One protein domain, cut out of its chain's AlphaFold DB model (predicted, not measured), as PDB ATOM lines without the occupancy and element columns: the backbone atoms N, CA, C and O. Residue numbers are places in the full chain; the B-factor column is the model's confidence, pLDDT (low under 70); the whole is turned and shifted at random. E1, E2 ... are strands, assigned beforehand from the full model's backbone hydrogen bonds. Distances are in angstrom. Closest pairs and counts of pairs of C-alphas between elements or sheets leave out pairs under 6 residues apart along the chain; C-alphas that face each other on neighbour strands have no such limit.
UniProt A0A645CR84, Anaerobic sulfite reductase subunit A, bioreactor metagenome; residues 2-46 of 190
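What this domain is: This is residues 2 to 46 of the 190 residues of the protein "Anaerobic sulfite reductase subunit A" of bioreactor metagenome (UniProt A0A645CR84). There is little regular structure here: one two-stranded hairpin, E1 and E2, with residues 2 to 10 leading into it and a long stretch with no named element, residues 25 to 46, after it. Residues 25 to 46 loop out beyond E2 and fold back across one face of the hairpin, toward the side where residues 2 to 10 lead in. The printed part has 45 residues, with no named helix and two named strands, E1 then E2, in an antiparallel sheet; the class is all strand, with 12 residues in named elements. It is only just loose, close to compact, with a radius of gyration of the C-alphas of 11.4 A and spans of 32 by 25 by 14 A.

Where its parts are: Start at Glu 2 and go on to C-alpha 11 at (-41.233, 24.980, 17.466), where E1, residues 11 to 16, begins; it is 16.3 A long. E2, residues 19 to 24, is 15.9 A long and ends at C-alpha 24, (-45.711, 25.589, 17.004).

How they stand to each other: Look at E1 and E2, a hairpin with a tight link, antiparallel at 167 degrees. N 12 and O 23 are 2.8 A apart, within hydrogen-bond range.

The domain as a whole: The C-alphas farthest apart, of Glu 2 and Asn 33, are 32.4 A apart. The printed part has no cut, and no printed residue is under 70 in pLDDT.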
ATOM      1  N   GLU A   2     -27.002  38.316  24.960       70.75
ATOM      2  CA  GLU A   2     -28.278  37.569  24.989       70.75
ATOM      3  C   GLU A   2     -28.320  36.441  23.935       70.75
ATOM      4  O   GLU A   2     -29.338  36.188  23.307       70.75
ATOM      5  N   SER A   3     -27.192  35.761  23.706       71.94
ATOM      6  CA  SER A   3     -27.042  34.740  22.656       71.94
ATOM      7  C   SER A   3     -27.790  33.436  22.942       71.94
ATOM      8  O   SER A   3     -27.772  32.529  22.120       71.94
ATOM      9  N   ASN A   4     -28.376  33.308  24.131       80.56
ATOM     10  CA  ASN A   4     -29.219  32.188  24.536       80.56
ATOM     11  C   ASN A   4     -30.691  32.381  24.144       80.56
ATOM     12  O   ASN A   4     -31.462  31.444  24.309       80.56
ATOM     13  N   LYS A   5     -31.075  33.570  23.658       87.19
ATOM     14  CA  LYS A   5     -32.439  33.892  23.230       87.19
ATOM     15  C   LYS A   5     -32.533  33.924  21.708       87.19
ATOM     16  O   LYS A   5     -31.613  34.392  21.037       87.19
ATOM     17  N   THR A   6     -33.654  33.465  21.165       87.44
ATOM     18  CA  THR A   6     -33.981  33.610  19.743       87.44
ATOM     19  C   THR A   6     -35.490  33.586  19.528       87.44
ATOM     20  O   THR A   6     -36.200  32.827  20.174       87.44
ATOM     21  N   ASP A   7     -35.976  34.408  18.610       87.69
ATOM     22  CA  ASP A   7     -37.346  34.397  18.095       87.69
ATOM     23  C   ASP A   7     -37.500  33.513  16.841       87.69
ATOM     24  O   ASP A   7     -38.623  33.208  16.428       87.69
ATOM     25  N   ASN A   8     -36.378  33.068  16.263       91.69
ATOM     26  CA  ASN A   8     -36.304  32.306  15.023       91.69
ATOM     27  C   ASN A   8     -36.266  30.789  15.283       91.69
ATOM     28  O   ASN A   8     -35.201  30.167  15.294       91.69
ATOM     29  N   TYR A   9     -37.441  30.197  15.492       91.56
ATOM     30  CA  TYR A   9     -37.644  28.757  15.666       91.56
ATOM     31  C   TYR A   9     -38.947  28.309  14.999       91.56
ATOM     32  O   TYR A   9     -39.902  29.077  14.925       91.56
ATOM     33  N   SER A  10     -38.999  27.051  14.553       93.56
ATOM     34  CA  SER A  10     -40.229  26.427  14.039       93.56
ATOM     35  C   SER A  10     -41.130  25.901  15.163       93.56
ATOM     36  O   SER A  10     -42.350  25.888  15.026       93.56
ATOM     37  N   MET A  11     -40.530  25.486  16.286       92.69
ATOM     38  CA  MET A  11     -41.233  24.980  17.466       92.69
ATOM     39  C   MET A  11     -40.452  25.309  18.746       92.69
ATOM     40  O   MET A  11     -39.240  25.095  18.799       92.69
ATOM     41  N   GLY A  12     -41.144  25.833  19.757       92.00
ATOM     42  CA  GLY A  12     -40.655  26.040  21.119       92.00
ATOM     43  C   GLY A  12     -41.233  24.984  22.063       92.00
ATOM     44  O   GLY A  12     -42.368  24.549  21.881       92.00
ATOM     45  N   LEU A  13     -40.445  24.562  23.054       92.31
ATOM     46  CA  LEU A  13     -40.806  23.509  24.003       92.31
ATOM     47  C   LEU A  13     -40.386  23.920  25.417       92.31
ATOM     48  O   LEU A  13     -39.198  24.154  25.640       92.31
ATOM     49  N   ASN A  14     -41.325  23.915  26.361       92.12
ATOM     50  CA  ASN A  14     -41.025  23.962  27.792       92.12
ATOM     51  C   ASN A  14     -41.433  22.620  28.412       92.12
ATOM     52  O   ASN A  14     -42.550  22.152  28.193       92.12
ATOM     53  N   ILE A  15     -40.527  21.991  29.163       89.81
ATOM     54  CA  ILE A  15     -40.770  20.699  29.819       89.81
ATOM     55  C   ILE A  15     -40.923  20.947  31.320       89.81
ATOM     56  O   ILE A  15     -39.942  21.267  31.992       89.81
ATOM     57  N   ASN A  16     -42.132  20.747  31.839       88.00
ATOM     58  CA  ASN A  16     -42.506  20.997  33.228       88.00
ATOM     59  C   ASN A  16     -42.958  19.690  33.894       88.00
ATOM     60  O   ASN A  16     -44.145  19.430  34.071       88.00
ATOM     61  N   GLY A  17     -41.993  18.845  34.264       86.81
ATOM     62  CA  GLY A  17     -42.282  17.538  34.860       86.81
ATOM     63  C   GLY A  17     -42.993  16.616  33.870       86.81
ATOM     64  O   GLY A  17     -42.382  16.195  32.890       86.81
ATOM     65  N   ASP A  18     -44.265  16.320  34.137       90.31
ATOM     66  CA  ASP A  18     -45.099  15.447  33.299       90.31
ATOM     67  C   ASP A  18     -45.848  16.213  32.190       90.31
ATOM     68  O   ASP A  18     -46.490  15.600  31.337       90.31
ATOM     69  N   GLU A  19     -45.757  17.546  32.177       91.12
ATOM     70  CA  GLU A  19     -46.414  18.410  31.199       91.12
ATOM     71  C   GLU A  19     -45.407  19.024  30.225       91.12
ATOM     72  O   GLU A  19     -44.266  19.348  30.568       91.12
ATOM     73  N   ILE A  20     -45.846  19.197  28.981       91.69
ATOM     74  CA  ILE A  20     -45.065  19.822  27.921       91.69
ATOM     75  C   ILE A  20     -45.900  20.954  27.336       91.69
ATOM     76  O   ILE A  20     -46.969  20.709  26.781       91.69
ATOM     77  N   GLN A  21     -45.387  22.178  27.418       93.38
ATOM     78  CA  GLN A  21     -45.966  23.311  26.704       93.38
ATOM     79  C   GLN A  21     -45.243  23.482  25.368       93.38
ATOM     80  O   GLN A  21     -44.014  23.396  25.289       93.38
ATOM     81  N   LEU A  22     -46.021  23.716  24.317       92.38
ATOM     82  CA  LEU A  22     -45.552  23.808  22.942       92.38
ATOM     83  C   LEU A  22     -46.011  25.128  22.336       92.38
ATOM     84  O   LEU A  22     -47.180  25.488  22.441       92.38
ATOM     85  N   GLU A  23     -45.121  25.788  21.606       92.62
ATOM     86  CA  GLU A  23     -45.512  26.783  20.611       92.62
ATOM     87  C   GLU A  23     -45.030  26.314  19.250       92.62
ATOM     88  O   GLU A  23     -43.833  26.149  19.020       92.62
ATOM     89  N   ILE A  24     -45.974  26.093  18.345       91.69
ATOM     90  CA  ILE A  24     -45.711  25.589  17.004       91.69
ATOM     91  C   ILE A  24     -45.978  26.732  16.028       91.69
ATOM     92  O   ILE A  24     -47.117  27.167  15.877       91.69
ATOM     93  N   LYS A  25     -44.921  27.241  15.385       91.38
ATOM     94  CA  LYS A  25     -45.015  28.289  14.352       91.38
ATOM     95  C   LYS A  25     -45.104  27.704  12.942       91.38
ATOM     96  O   LYS A  25     -45.560  28.382  12.027       91.38
ATOM     97  N   ASP A  26     -44.641  26.469  12.777       94.06
ATOM     98  CA  ASP A  26     -44.624  25.732  11.517       94.06
ATOM     99  C   ASP A  26     -45.749  24.687  11.494       94.06
ATOM    100  O   ASP A  26     -45.752  23.760  12.306       94.06
ATOM    101  N   GLU A  27     -46.708  24.837  10.578       91.31
ATOM    102  CA  GLU A  27     -47.875  23.950  10.476       91.31
ATOM    103  C   GLU A  27     -47.491  22.487  10.215       91.31
ATOM    104  O   GLU A  27     -48.197  21.591  10.682       91.31
ATOM    105  N   ASP A  28     -46.350  22.224   9.566       94.00
ATOM    106  CA  ASP A  28     -45.876  20.861   9.295       94.00
ATOM    107  C   ASP A  28     -45.523  20.097  10.586       94.00
ATOM    108  O   ASP A  28     -45.496  18.863  10.607       94.00
ATOM    109  N   LEU A  29     -45.271  20.815  11.687       91.69
ATOM    110  CA  LEU A  29     -44.982  20.245  13.005       91.69
ATOM    111  C   LEU A  29     -46.235  20.101  13.884       91.69
ATOM    112  O   LEU A  29     -46.140  19.565  14.991       91.69
ATOM    113  N   ASN A  30     -47.408  20.545  13.418       90.19
ATOM    114  CA  ASN A  30     -48.649  20.547  14.193       90.19
ATOM    115  C   ASN A  30     -49.325  19.162  14.237       90.19
ATOM    116  O   ASN A  30     -50.404  18.942  13.689       90.19
ATOM    117  N   VAL A  31     -48.660  18.205  14.888       92.75
ATOM    118  CA  VAL A  31     -49.107  16.804  15.033       92.75
ATOM    119  C   VAL A  31     -49.556  16.449  16.456       92.75
ATOM    120  O   VAL A  31     -49.875  15.293  16.739       92.75
ATOM    121  N   PHE A  32     -49.557  17.424  17.368       89.75
ATOM    122  CA  PHE A  32     -49.837  17.234  18.791       89.75
ATOM    123  C   PHE A  32     -51.271  17.653  19.137       89.75
ATOM    124  O   PHE A  32     -51.808  18.592  18.560       89.75
ATOM    125  N   ASN A  33     -51.888  16.967  20.103       88.44
ATOM    126  CA  ASN A  33     -53.183  17.351  20.670       88.44
ATOM    127  C   ASN A  33     -52.969  17.879  22.092       88.44
ATOM    128  O   ASN A  33     -52.220  17.271  22.856       88.44
ATOM    129  N   GLY A  34     -53.649  18.965  22.455       87.44
ATOM    130  CA  GLY A  34     -53.534  19.589  23.772       87.44
ATOM    131  C   GLY A  34     -54.601  20.656  23.999       87.44
ATOM    132  O   GLY A  34     -55.520  20.814  23.194       87.44
ATOM    133  N   GLU A  35     -54.474  21.379  25.106       87.62
ATOM    134  CA  GLU A  35     -55.320  22.527  25.434       87.62
ATOM    135  C   GLU A  35     -54.599  23.832  25.076       87.62
ATOM    136  O   GLU A  35     -53.370  23.890  25.049       87.62
ATOM    137  N   ASN A  36     -55.365  24.885  24.775       86.50
ATOM    138  CA  ASN A  36     -54.784  26.204  24.543       86.50
ATOM    139  C   ASN A  36     -54.295  26.785  25.870       86.50
ATOM    140  O   ASN A  36     -55.086  26.934  26.801       86.50
ATOM    141  N   ASP A  37     -53.029  27.180  25.908       85.81
ATOM    142  CA  ASP A  37     -52.398  27.822  27.055       85.81
ATOM    143  C   ASP A  37     -51.517  28.990  26.587       85.81
ATOM    144  O   ASP A  37     -51.158  29.093  25.410       85.81
ATOM    145  N   ASN A  38     -51.181  29.896  27.502       85.44
ATOM    146  CA  ASN A  38     -50.212  30.949  27.228       85.44
ATOM    147  C   ASN A  38     -48.800  30.356  27.239       85.44
ATOM    148  O   ASN A  38     -48.361  29.811  28.249       85.44
ATOM    149  N   PHE A  39     -48.066  30.523  26.140       86.94
ATOM    150  CA  PHE A  39     -46.686  30.062  26.027       86.94
ATOM    151  C   PHE A  39     -45.702  31.234  26.037       86.94
ATOM    152  O   PHE A  39     -45.797  32.152  25.223       86.94
ATOM    153  N   GLU A  40     -44.715  31.167  26.925       86.75
ATOM    154  CA  GLU A  40     -43.504  31.981  26.861       86.75
ATOM    155  C   GLU A  40     -42.304  31.035  26.907       86.75
ATOM    156  O   GLU A  40     -42.162  30.244  27.837       86.75
ATOM    157  N   ILE A  41     -41.451  31.080  25.884       88.44
ATOM    158  CA  ILE A  41     -40.319  30.159  25.778       88.44
ATOM    159  C   ILE A  41     -39.316  30.365  26.923       88.44
ATOM    160  O   ILE A  41     -38.802  31.465  27.158       88.44
ATOM    161  N   GLU A  42     -38.982  29.283  27.619       88.12
ATOM    162  CA  GLU A  42     -38.006  29.307  28.701       88.12
ATOM    163  C   GLU A  42     -36.590  29.079  28.163       88.12
ATOM    164  O   GLU A  42     -36.128  27.957  27.951       88.12
ATOM    165  N   PHE A  43     -35.850  30.168  27.948       88.06
ATOM    166  CA  PHE A  43     -34.445  30.070  27.551       88.06
ATOM    167  C   PHE A  43     -33.542  29.638  28.708       88.06
ATOM    168  O   PHE A  43     -33.699  30.076  29.850       88.06
ATOM    169  N   VAL A  44     -32.500  28.872  28.377       84.00
ATOM    170  CA  VAL A  44     -31.464  28.438  29.323       84.00
ATOM    171  C   VAL A  44     -30.796  29.655  29.971       84.00
ATOM    172  O   VAL A  44     -30.204  30.487  29.277       84.00
ATOM    173  N   LYS A  45     -30.879  29.757  31.304       85.00
ATOM    174  CA  LYS A  45     -30.283  30.853  32.097       85.00
ATOM    175  C   LYS A  45     -28.939  30.473  32.710       85.00
ATOM    176  O   LYS A  45     -28.040  31.307  32.781       85.00
ATOM    177  N   GLU A  46     -28.795  29.222  33.127       84.00
ATOM    178  CA  GLU A  46     -27.568  28.686  33.706       84.00
ATOM    179  C   GLU A  46     -27.354  27.229  33.295       84.00
ATOM    180  O   GLU A  46     -28.273  26.546  32.844       84.00
TER     181      GLU A  46